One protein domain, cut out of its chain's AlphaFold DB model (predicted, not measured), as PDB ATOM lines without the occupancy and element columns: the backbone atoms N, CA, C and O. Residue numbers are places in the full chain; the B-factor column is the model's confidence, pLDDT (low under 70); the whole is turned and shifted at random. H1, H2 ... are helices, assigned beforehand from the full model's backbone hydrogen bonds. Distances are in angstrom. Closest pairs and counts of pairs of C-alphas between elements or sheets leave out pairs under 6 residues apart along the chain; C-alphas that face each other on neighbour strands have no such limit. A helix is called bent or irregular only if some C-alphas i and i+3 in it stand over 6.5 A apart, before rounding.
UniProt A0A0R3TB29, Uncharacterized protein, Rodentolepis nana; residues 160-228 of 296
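Overview. This is residues 160 to 228 of the 296 residues of an uncharacterized protein of Rodentolepis nana (UniProt A0A0R3TB29). A small body of short helices H1 and H2, a long loop and residues 200 to 207 of H3 has one long arm, residues 208 to 228 of H3, sticking out. The printed part has 69 residues with H1, H2 and H3 in that order and no named strand, all helix. It is only just loose, close to extended, with a radius of gyration of the C-alphas of 16.4 A; the spans are 52 by 25 by 22 A, the arm making the length.

Arrangement. Start at H1, residues 160 to 169, which is close to but not clearly touching H3, residues 200 to 228; their closest C-alphas, Trp 164 and Leu 200, are 6.9 A apart. They run opposite ways at a steep tilt of 68 degrees, only just short of perpendicular. H2, residues 177 to 181, is apart from H3 and only just apart from H1, closest 8.1 A. In H1 and H2 every O i to N i+4 pair is within hydrogen-bond range; in H3, 23 of 25.

Along the chain. Find C-alpha 160 at (17.208, -15.585, 5.681); H1 runs 14.1 A from there. H2 spans 5.9 A. H3 runs 38.1 A to C-alpha 228 at (5.850, -47.742, 19.111), with a kink of 54 degrees near residue 207; it is irregular, C-alphas 206 and 209 being 7.4 A apart.

Size, cuts and confidence. Thr 194 and Ile 228 have the C-alphas farthest apart, 52.8 A. The printed part has no cut; the H2 to H3 link is long. Look for pLDDT under 70 at residues 178 to 179, 181 to 196 and 225 to 226.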
ATOM      1  N   THR A 160      18.392 -14.911   6.224       81.12
ATOM      2  CA  THR A 160      17.208 -15.585   5.681       81.12
ATOM      3  C   THR A 160      16.656 -14.818   4.481       81.12
ATOM      4  O   THR A 160      16.287 -15.428   3.472       81.12
ATOM      5  N   LEU A 161      16.641 -13.484   4.560       83.31
ATOM      6  CA  LEU A 161      16.266 -12.621   3.444       83.31
ATOM      7  C   LEU A 161      17.260 -12.725   2.280       83.31
ATOM      8  O   LEU A 161      16.810 -12.865   1.149       83.31
ATOM      9  N   ASP A 162      18.572 -12.756   2.528       84.31
ATOM     10  CA  ASP A 162      19.592 -12.924   1.477       84.31
ATOM     11  C   ASP A 162      19.481 -14.292   0.770       84.31
ATOM     12  O   ASP A 162      19.466 -14.373  -0.461       84.31
ATOM     13  N   VAL A 163      19.304 -15.388   1.519       83.06
ATOM     14  CA  VAL A 163      19.054 -16.726   0.940       83.06
ATOM     15  C   VAL A 163      17.787 -16.727   0.086       83.06
ATOM     16  O   VAL A 163      17.744 -17.321  -1.000       83.06
ATOM     17  N   TRP A 164      16.750 -16.041   0.559       85.19
ATOM     18  CA  TRP A 164      15.520 -15.887  -0.192       85.19
ATOM     19  C   TRP A 164      15.708 -15.027  -1.444       85.19
ATOM     20  O   TRP A 164      15.203 -15.395  -2.501       85.19
ATOM     21  N   GLU A 165      16.466 -13.935  -1.386       82.81
ATOM     22  CA  GLU A 165      16.767 -13.090  -2.544       82.81
ATOM     23  C   GLU A 165      17.569 -13.836  -3.606       82.81
ATOM     24  O   GLU A 165      17.247 -13.742  -4.793       82.81
ATOM     25  N   ARG A 166      18.539 -14.660  -3.199       83.31
ATOM     26  CA  ARG A 166      19.255 -15.568  -4.108       83.31
ATOM     27  C   ARG A 166      18.308 -16.559  -4.765       83.31
ATOM     28  O   ARG A 166      18.350 -16.713  -5.982       83.31
ATOM     29  N   THR A 167      17.417 -17.177  -3.994       82.00
ATOM     30  CA  THR A 167      16.409 -18.109  -4.525       82.00
ATOM     31  C   THR A 167      15.460 -17.402  -5.494       82.00
ATOM     32  O   THR A 167      15.201 -17.899  -6.585       82.00
ATOM     33  N   ARG A 168      15.008 -16.196  -5.142       76.44
ATOM     34  CA  ARG A 168      14.153 -15.339  -5.970       76.44
ATOM     35  C   ARG A 168      14.863 -14.854  -7.238       76.44
ATOM     36  O   ARG A 168      14.200 -14.591  -8.237       76.44
ATOM     37  N   SER A 169      16.191 -14.717  -7.219       79.44
ATOM     38  CA  SER A 169      16.982 -14.348  -8.402       79.44
ATOM     39  C   SER A 169      17.055 -15.464  -9.447       79.44
ATOM     40  O   SER A 169      17.280 -15.186 -10.626       79.44
ATOM     41  N   ILE A 170      16.813 -16.712  -9.032       77.94
ATOM     42  CA  ILE A 170      16.667 -17.861  -9.921       77.94
ATOM     43  C   ILE A 170      15.226 -17.831 -10.449       77.94
ATOM     44  O   ILE A 170      14.322 -18.458  -9.900       77.94
ATOM     45  N   ASP A 171      14.995 -17.027 -11.484       71.19
ATOM     46  CA  ASP A 171      13.711 -16.971 -12.189       71.19
ATOM     47  C   ASP A 171      13.743 -17.886 -13.417       71.19
ATOM     48  O   ASP A 171      14.761 -17.978 -14.112       71.19
ATOM     49  N   ASP A 172      12.630 -18.567 -13.687       72.31
ATOM     50  CA  ASP A 172      12.476 -19.338 -14.917       72.31
ATOM     51  C   ASP A 172      12.118 -18.352 -16.047       72.31
ATOM     52  O   ASP A 172      11.032 -17.765 -16.034       72.31
ATOM     53  N   PRO A 173      12.987 -18.161 -17.060       70.38
ATOM     54  CA  PRO A 173      12.717 -17.235 -18.158       70.38
ATOM     55  C   PRO A 173      11.494 -17.631 -19.009       70.38
ATOM     56  O   PRO A 173      11.009 -16.817 -19.795       70.38
ATOM     57  N   LEU A 174      11.005 -18.869 -18.897       70.19
ATOM     58  CA  LEU A 174       9.784 -19.367 -19.534       70.19
ATOM     59  C   LEU A 174       8.547 -19.251 -18.634       70.19
ATOM     60  O   LEU A 174       7.439 -19.200 -19.169       70.19
ATOM     61  N   GLN A 175       8.718 -19.259 -17.311       70.06
ATOM     62  CA  GLN A 175       7.635 -19.259 -16.324       70.06
ATOM     63  C   GLN A 175       7.966 -18.328 -15.146       70.06
ATOM     64  O   GLN A 175       8.331 -18.803 -14.070       70.06
ATOM     65  N   PRO A 176       7.829 -17.003 -15.329       72.94
ATOM     66  CA  PRO A 176       8.220 -16.046 -14.306       72.94
ATOM     67  C   PRO A 176       7.412 -16.230 -13.017       72.94
ATOM     68  O   PRO A 176       6.197 -16.463 -13.064       72.94
ATOM     69  N   TRP A 177       8.064 -16.057 -11.862       71.44
ATOM     70  CA  TRP A 177       7.458 -16.241 -10.529       71.44
ATOM     71  C   TRP A 177       6.076 -15.583 -10.372       71.44
ATOM     72  O   TRP A 177       5.169 -16.179  -9.787       71.44
ATOM     73  N   ALA A 178       5.906 -14.364 -10.897       68.88
ATOM     74  CA  ALA A 178       4.645 -13.621 -10.837       68.88
ATOM     75  C   ALA A 178       3.479 -14.363 -11.496       68.88
ATOM     76  O   ALA A 178       2.364 -14.323 -10.986       68.88
ATOM     77  N   GLU A 179       3.704 -15.022 -12.628       67.38
ATOM     78  CA  GLU A 179       2.631 -15.687 -13.366       67.38
ATOM     79  C   GLU A 179       2.269 -17.020 -12.713       67.38
ATOM     80  O   GLU A 179       1.087 -17.296 -12.520       67.38
ATOM     81  N   VAL A 180       3.271 -17.798 -12.296       70.25
ATOM     82  CA  VAL A 180       3.063 -19.124 -11.694       70.25
ATOM     83  C   VAL A 180       2.390 -19.014 -10.329       70.25
ATOM     84  O   VAL A 180       1.373 -19.654 -10.081       70.25
ATOM     85  N   TYR A 181       2.926 -18.173  -9.447       69.50
ATOM     86  CA  TYR A 181       2.526 -18.175  -8.042       69.50
ATOM     87  C   TYR A 181       1.500 -17.099  -7.686       69.50
ATOM     88  O   TYR A 181       1.005 -17.096  -6.564       69.50
ATOM     89  N   SER A 182       1.126 -16.194  -8.598       69.19
ATOM     90  CA  SER A 182       0.096 -15.179  -8.296       69.19
ATOM     91  C   SER A 182      -1.242 -15.790  -7.890       69.19
ATOM     92  O   SER A 182      -1.909 -15.272  -6.993       69.19
ATOM     93  N   LYS A 183      -1.618 -16.900  -8.532       67.56
ATOM     94  CA  LYS A 183      -2.850 -17.633  -8.245       67.56
ATOM     95  C   LYS A 183      -2.775 -18.354  -6.898       67.56
ATOM     96  O   LYS A 183      -3.713 -18.244  -6.112       67.56
ATOM     97  N   ASP A 184      -1.656 -19.017  -6.621       66.69
ATOM     98  CA  ASP A 184      -1.465 -19.829  -5.412       66.69
ATOM     99  C   ASP A 184      -1.237 -18.976  -4.158       66.69
ATOM    100  O   ASP A 184      -1.729 -19.295  -3.080       66.69
ATOM    101  N   LEU A 185      -0.558 -17.836  -4.305       68.06
ATOM    102  CA  LEU A 185      -0.338 -16.866  -3.230       68.06
ATOM    103  C   LEU A 185      -1.544 -15.934  -3.018       68.06
ATOM    104  O   LEU A 185      -1.506 -15.058  -2.156       68.06
ATOM    105  N   GLY A 186      -2.617 -16.083  -3.806       63.47
ATOM    106  CA  GLY A 186      -3.819 -15.255  -3.698       63.47
ATOM    107  C   GLY A 186      -3.579 -13.771  -4.003       63.47
ATOM    108  O   GLY A 186      -4.344 -12.911  -3.552       63.47
ATOM    109  N   ILE A 187      -2.531 -13.444  -4.767       65.88
ATOM    110  CA  ILE A 187      -2.175 -12.068  -5.115       65.88
ATOM    111  C   ILE A 187      -3.157 -11.585  -6.186       65.88
ATOM    112  O   ILE A 187      -2.910 -11.656  -7.388       65.88
ATOM    113  N   ARG A 188      -4.302 -11.059  -5.729       55.44
ATOM    114  CA  ARG A 188      -5.401 -10.535  -6.565       55.44
ATOM    115  C   ARG A 188      -4.959  -9.492  -7.598       55.44
ATOM    116  O   ARG A 188      -5.642  -9.310  -8.597       55.44
ATOM    117  N   ASN A 189      -3.817  -8.844  -7.374       54.47
ATOM    118  CA  ASN A 189      -3.287  -7.770  -8.204       54.47
ATOM    119  C   ASN A 189      -1.831  -8.027  -8.625       54.47
ATOM    120  O   ASN A 189      -0.959  -7.187  -8.408       54.47
ATOM    121  N   ALA A 190      -1.554  -9.176  -9.245       53.75
ATOM    122  CA  ALA A 190      -0.220  -9.517  -9.761       53.75
ATOM    123  C   ALA A 190       0.370  -8.450 -10.708       53.75
ATOM    124  O   ALA A 190       1.580  -8.253 -10.749       53.75
ATOM    125  N   HIS A 191      -0.492  -7.712 -11.417       54.25
ATOM    126  CA  HIS A 191      -0.130  -6.613 -12.315       54.25
ATOM    127  C   HIS A 191       0.255  -5.300 -11.601       54.25
ATOM    128  O   HIS A 191       0.836  -4.422 -12.234       54.25
ATOM    129  N   LEU A 192      -0.072  -5.151 -10.309       50.81
ATOM    130  CA  LEU A 192       0.268  -3.986  -9.472       50.81
ATOM    131  C   LEU A 192       1.468  -4.248  -8.556       50.81
ATOM    132  O   LEU A 192       1.898  -3.344  -7.842       50.81
ATOM    133  N   LEU A 193       2.025  -5.464  -8.566       55.78
ATOM    134  CA  LEU A 193       3.327  -5.706  -7.960       55.78
ATOM    135  C   LEU A 193       4.358  -4.935  -8.779       55.78
ATOM    136  O   LEU A 193       4.709  -5.345  -9.882       55.78
ATOM    137  N   THR A 194       4.863  -3.837  -8.226       50.53
ATOM    138  CA  THR A 194       5.858  -2.959  -8.856       50.53
ATOM    139  C   THR A 194       7.120  -3.706  -9.314       50.53
ATOM    140  O   THR A 194       7.852  -3.193 -10.153       50.53
ATOM    141  N   GLU A 195       7.343  -4.935  -8.821       55.97
ATOM    142  CA  GLU A 195       8.470  -5.800  -9.187       55.97
ATOM    143  C   GLU A 195       8.104  -7.217  -9.673       55.97
ATOM    144  O   GLU A 195       9.005  -7.978 -10.014       55.97
ATOM    145  N   GLY A 196       6.823  -7.612  -9.708       62.09
ATOM    146  CA  GLY A 196       6.419  -8.953 -10.173       62.09
ATOM    147  C   GLY A 196       7.055 -10.139  -9.419       62.09
ATOM    148  O   GLY A 196       7.163 -11.231  -9.970       62.09
ATOM    149  N   ARG A 197       7.513  -9.946  -8.175       71.56
ATOM    150  CA  ARG A 197       8.235 -10.962  -7.391       71.56
ATOM    151  C   ARG A 197       7.592 -11.159  -6.011       71.56
ATOM    152  O   ARG A 197       7.302 -10.164  -5.347       71.56
ATOM    153  N   PRO A 198       7.374 -12.406  -5.553       72.69
ATOM    154  CA  PRO A 198       6.700 -12.681  -4.282       72.69
ATOM    155  C   PRO A 198       7.586 -12.345  -3.073       72.69
ATOM    156  O   PRO A 198       8.790 -12.628  -3.080       72.69
ATOM    157  N   ARG A 199       7.014 -11.740  -2.021       78.12
ATOM    158  CA  ARG A 199       7.708 -11.478  -0.743       78.12
ATOM    159  C   ARG A 199       7.866 -12.760   0.075       78.12
ATOM    160  O   ARG A 199       7.053 -13.669  -0.063       78.12
ATOM    161  N   LEU A 200       8.912 -12.832   0.905       80.44
ATOM    162  CA  LEU A 200       9.160 -14.005   1.754       80.44
ATOM    163  C   LEU A 200       7.957 -14.271   2.670       80.44
ATOM    164  O   LEU A 200       7.477 -15.399   2.737       80.44
ATOM    165  N   ASP A 201       7.421 -13.213   3.279       79.25
ATOM    166  CA  ASP A 201       6.280 -13.283   4.198       79.25
ATOM    167  C   ASP A 201       5.013 -13.831   3.531       79.25
ATOM    168  O   ASP A 201       4.268 -14.600   4.140       79.25
ATOM    169  N   ASP A 202       4.773 -13.464   2.269       76.94
ATOM    170  CA  ASP A 202       3.602 -13.919   1.515       76.94
ATOM    171  C   ASP A 202       3.692 -15.424   1.231       76.94
ATOM    172  O   ASP A 202       2.714 -16.155   1.401       76.94
ATOM    173  N   VAL A 203       4.886 -15.903   0.865       79.88
ATOM    174  CA  VAL A 203       5.158 -17.325   0.616       79.88
ATOM    175  C   VAL A 203       5.074 -18.123   1.914       79.88
ATOM    176  O   VAL A 203       4.383 -19.140   1.970       79.88
ATOM    177  N   GLN A 204       5.711 -17.649   2.987       80.69
ATOM    178  CA  GLN A 204       5.644 -18.307   4.290       80.69
ATOM    179  C   GLN A 204       4.209 -18.392   4.801       80.69
ATOM    180  O   GLN A 204       3.801 -19.439   5.293       80.69
ATOM    181  N   ARG A 205       3.411 -17.331   4.644       79.12
ATOM    182  CA  ARG A 205       2.002 -17.344   5.040       79.12
ATOM    183  C   ARG A 205       1.195 -18.346   4.216       79.12
ATOM    184  O   ARG A 205       0.468 -19.139   4.810       79.12
ATOM    185  N   ALA A 206       1.343 -18.343   2.892       78.06
ATOM    186  CA  ALA A 206       0.594 -19.231   2.002       78.06
ATOM    187  C   ALA A 206       0.913 -20.717   2.239       78.06
ATOM    188  O   ALA A 206       0.008 -21.550   2.252       78.06
ATOM    189  N   PHE A 207       2.181 -21.051   2.495       76.69
ATOM    190  CA  PHE A 207       2.624 -22.434   2.704       76.69
ATOM    191  C   PHE A 207       2.744 -22.846   4.178       76.69
ATOM    192  O   PHE A 207       3.068 -24.003   4.458       76.69
ATOM    193  N   SER A 208       2.446 -21.948   5.124       78.31
ATOM    194  CA  SER A 208       2.537 -22.207   6.570       78.31
ATOM    195  C   SER A 208       1.778 -23.468   6.975       78.31
ATOM    196  O   SER A 208       2.342 -24.340   7.628       78.31
ATOM    197  N   PHE A 209       0.537 -23.622   6.503       77.88
ATOM    198  CA  PHE A 209      -0.288 -24.790   6.798       77.88
ATOM    199  C   PHE A 209       0.353 -26.097   6.315       77.88
ATOM    200  O   PHE A 209       0.427 -27.061   7.075       77.88
ATOM    201  N   SER A 210       0.857 -26.124   5.077       75.62
ATOM    202  CA  SER A 210       1.509 -27.310   4.512       75.62
ATOM    203  C   SER A 210       2.782 -27.666   5.277       75.62
ATOM    204  O   SER A 210       3.018 -28.839   5.554       75.62
ATOM    205  N   SER A 211       3.585 -26.663   5.638       73.69
ATOM    206  CA  SER A 211       4.814 -26.850   6.415       73.69
ATOM    207  C   SER A 211       4.513 -27.397   7.814       73.69
ATOM    208  O   SER A 211       5.093 -28.393   8.245       73.69
ATOM    209  N   THR A 212       3.527 -26.819   8.503       78.25
ATOM    210  CA  THR A 212       3.098 -27.278   9.827       78.25
ATOM    211  C   THR A 212       2.519 -28.693   9.784       78.25
ATOM    212  O   THR A 212       2.931 -29.537  10.579       78.25
ATOM    213  N   PHE A 213       1.604 -28.985   8.853       80.00
ATOM    214  CA  PHE A 213       1.007 -30.317   8.695       80.00
ATOM    215  C   PHE A 213       2.068 -31.391   8.456       80.00
ATOM    216  O   PHE A 213       2.016 -32.484   9.025       80.00
ATOM    217  N   LEU A 214       3.051 -31.067   7.627       73.69
ATOM    218  CA  LEU A 214       4.113 -31.983   7.294       73.69
ATOM    219  C   LEU A 214       5.041 -32.225   8.493       73.69
ATOM    220  O   LEU A 214       5.364 -33.377   8.778       73.69
ATOM    221  N   ASN A 215       5.408 -31.179   9.239       75.25
ATOM    222  CA  ASN A 215       6.198 -31.324  10.466       75.25
ATOM    223  C   ASN A 215       5.492 -32.231  11.483       75.25
ATOM    224  O   ASN A 215       6.118 -33.123  12.054       75.25
ATOM    225  N   TYR A 216       4.177 -32.062  11.661       81.31
ATOM    226  CA  TYR A 216       3.381 -32.965  12.495       81.31
ATOM    227  C   TYR A 216       3.369 -34.393  11.952       81.31
ATOM    228  O   TYR A 216       3.571 -35.334  12.717       81.31
ATOM    229  N   SER A 217       3.173 -34.565  10.644       73.62
ATOM    230  CA  SER A 217       3.157 -35.886  10.005       73.62
ATOM    231  C   SER A 217       4.471 -36.632  10.235       73.62
ATOM    232  O   SER A 217       4.461 -37.818  10.561       73.62
ATOM    233  N   ILE A 218       5.606 -35.938  10.137       70.31
ATOM    234  CA  ILE A 218       6.914 -36.549  10.366       70.31
ATOM    235  C   ILE A 218       7.158 -36.818  11.849       70.31
ATOM    236  O   ILE A 218       7.647 -37.894  12.182       70.31
ATOM    237  N   ALA A 219       6.771 -35.911  12.747       77.25
ATOM    238  CA  ALA A 219       6.859 -36.160  14.184       77.25
ATOM    239  C   ALA A 219       6.049 -37.403  14.597       77.25
ATOM    240  O   ALA A 219       6.539 -38.240  15.352       77.25
ATOM    241  N   VAL A 220       4.840 -37.573  14.049       80.19
ATOM    242  CA  VAL A 220       4.006 -38.761  14.278       80.19
ATOM    243  C   VAL A 220       4.677 -40.019  13.729       80.19
ATOM    244  O   VAL A 220       4.770 -41.015  14.445       80.19
ATOM    245  N   LEU A 221       5.194 -39.981  12.496       71.69
ATOM    246  CA  LEU A 221       5.933 -41.110  11.923       71.69
ATOM    247  C   LEU A 221       7.157 -41.467  12.769       71.69
ATOM    248  O   LEU A 221       7.399 -42.643  13.018       71.69
ATOM    249  N   LEU A 222       7.888 -40.475  13.274       71.25
ATOM    250  CA  LEU A 222       9.028 -40.700  14.152       71.25
ATOM    251  C   LEU A 222       8.637 -41.408  15.440       71.25
ATOM    252  O   LEU A 222       9.289 -42.377  15.811       71.25
ATOM    253  N   VAL A 223       7.559 -40.979  16.094       77.31
ATOM    254  CA  VAL A 223       7.051 -41.653  17.297       77.31
ATOM    255  C   VAL A 223       6.651 -43.096  16.983       77.31
ATOM    256  O   VAL A 223       6.982 -44.010  17.739       77.31
ATOM    257  N   ILE A 224       5.992 -43.330  15.846       74.31
ATOM    258  CA  ILE A 224       5.616 -44.681  15.425       74.31
ATOM    259  C   ILE A 224       6.864 -45.555  15.224       74.31
ATOM    260  O   ILE A 224       6.932 -46.649  15.781       74.31
ATOM    261  N   TYR A 225       7.868 -45.073  14.487       66.62
ATOM    262  CA  TYR A 225       9.048 -45.865  14.128       66.62
ATOM    263  C   TYR A 225      10.090 -46.004  15.245       66.62
ATOM    264  O   TYR A 225      10.741 -47.042  15.325       66.62
ATOM    265  N   LEU A 226      10.259 -44.993  16.099       67.81
ATOM    266  CA  LEU A 226      11.288 -44.982  17.147       67.81
ATOM    267  C   LEU A 226      10.772 -45.392  18.526       67.81
ATOM    268  O   LEU A 226      11.577 -45.795  19.359       67.81
ATOM    269  N   ALA A 227       9.467 -45.284  18.790       71.12
ATOM    270  CA  ALA A 227       8.905 -45.636  20.093       71.12
ATOM    271  C   ALA A 227       7.940 -46.818  20.001       71.12
ATOM    272  O   ALA A 227       8.137 -47.816  20.689       71.12
ATOM    273  N   ILE A 228       6.929 -46.744  19.131       70.56
ATOM    274  CA  ILE A 228       5.850 -47.742  19.111       70.56
ATOM    275  C   ILE A 228       6.329 -49.073  18.530       70.56
ATOM    276  O   ILE A 228       6.175 -50.098  19.186       70.56
TER     277      ILE A 228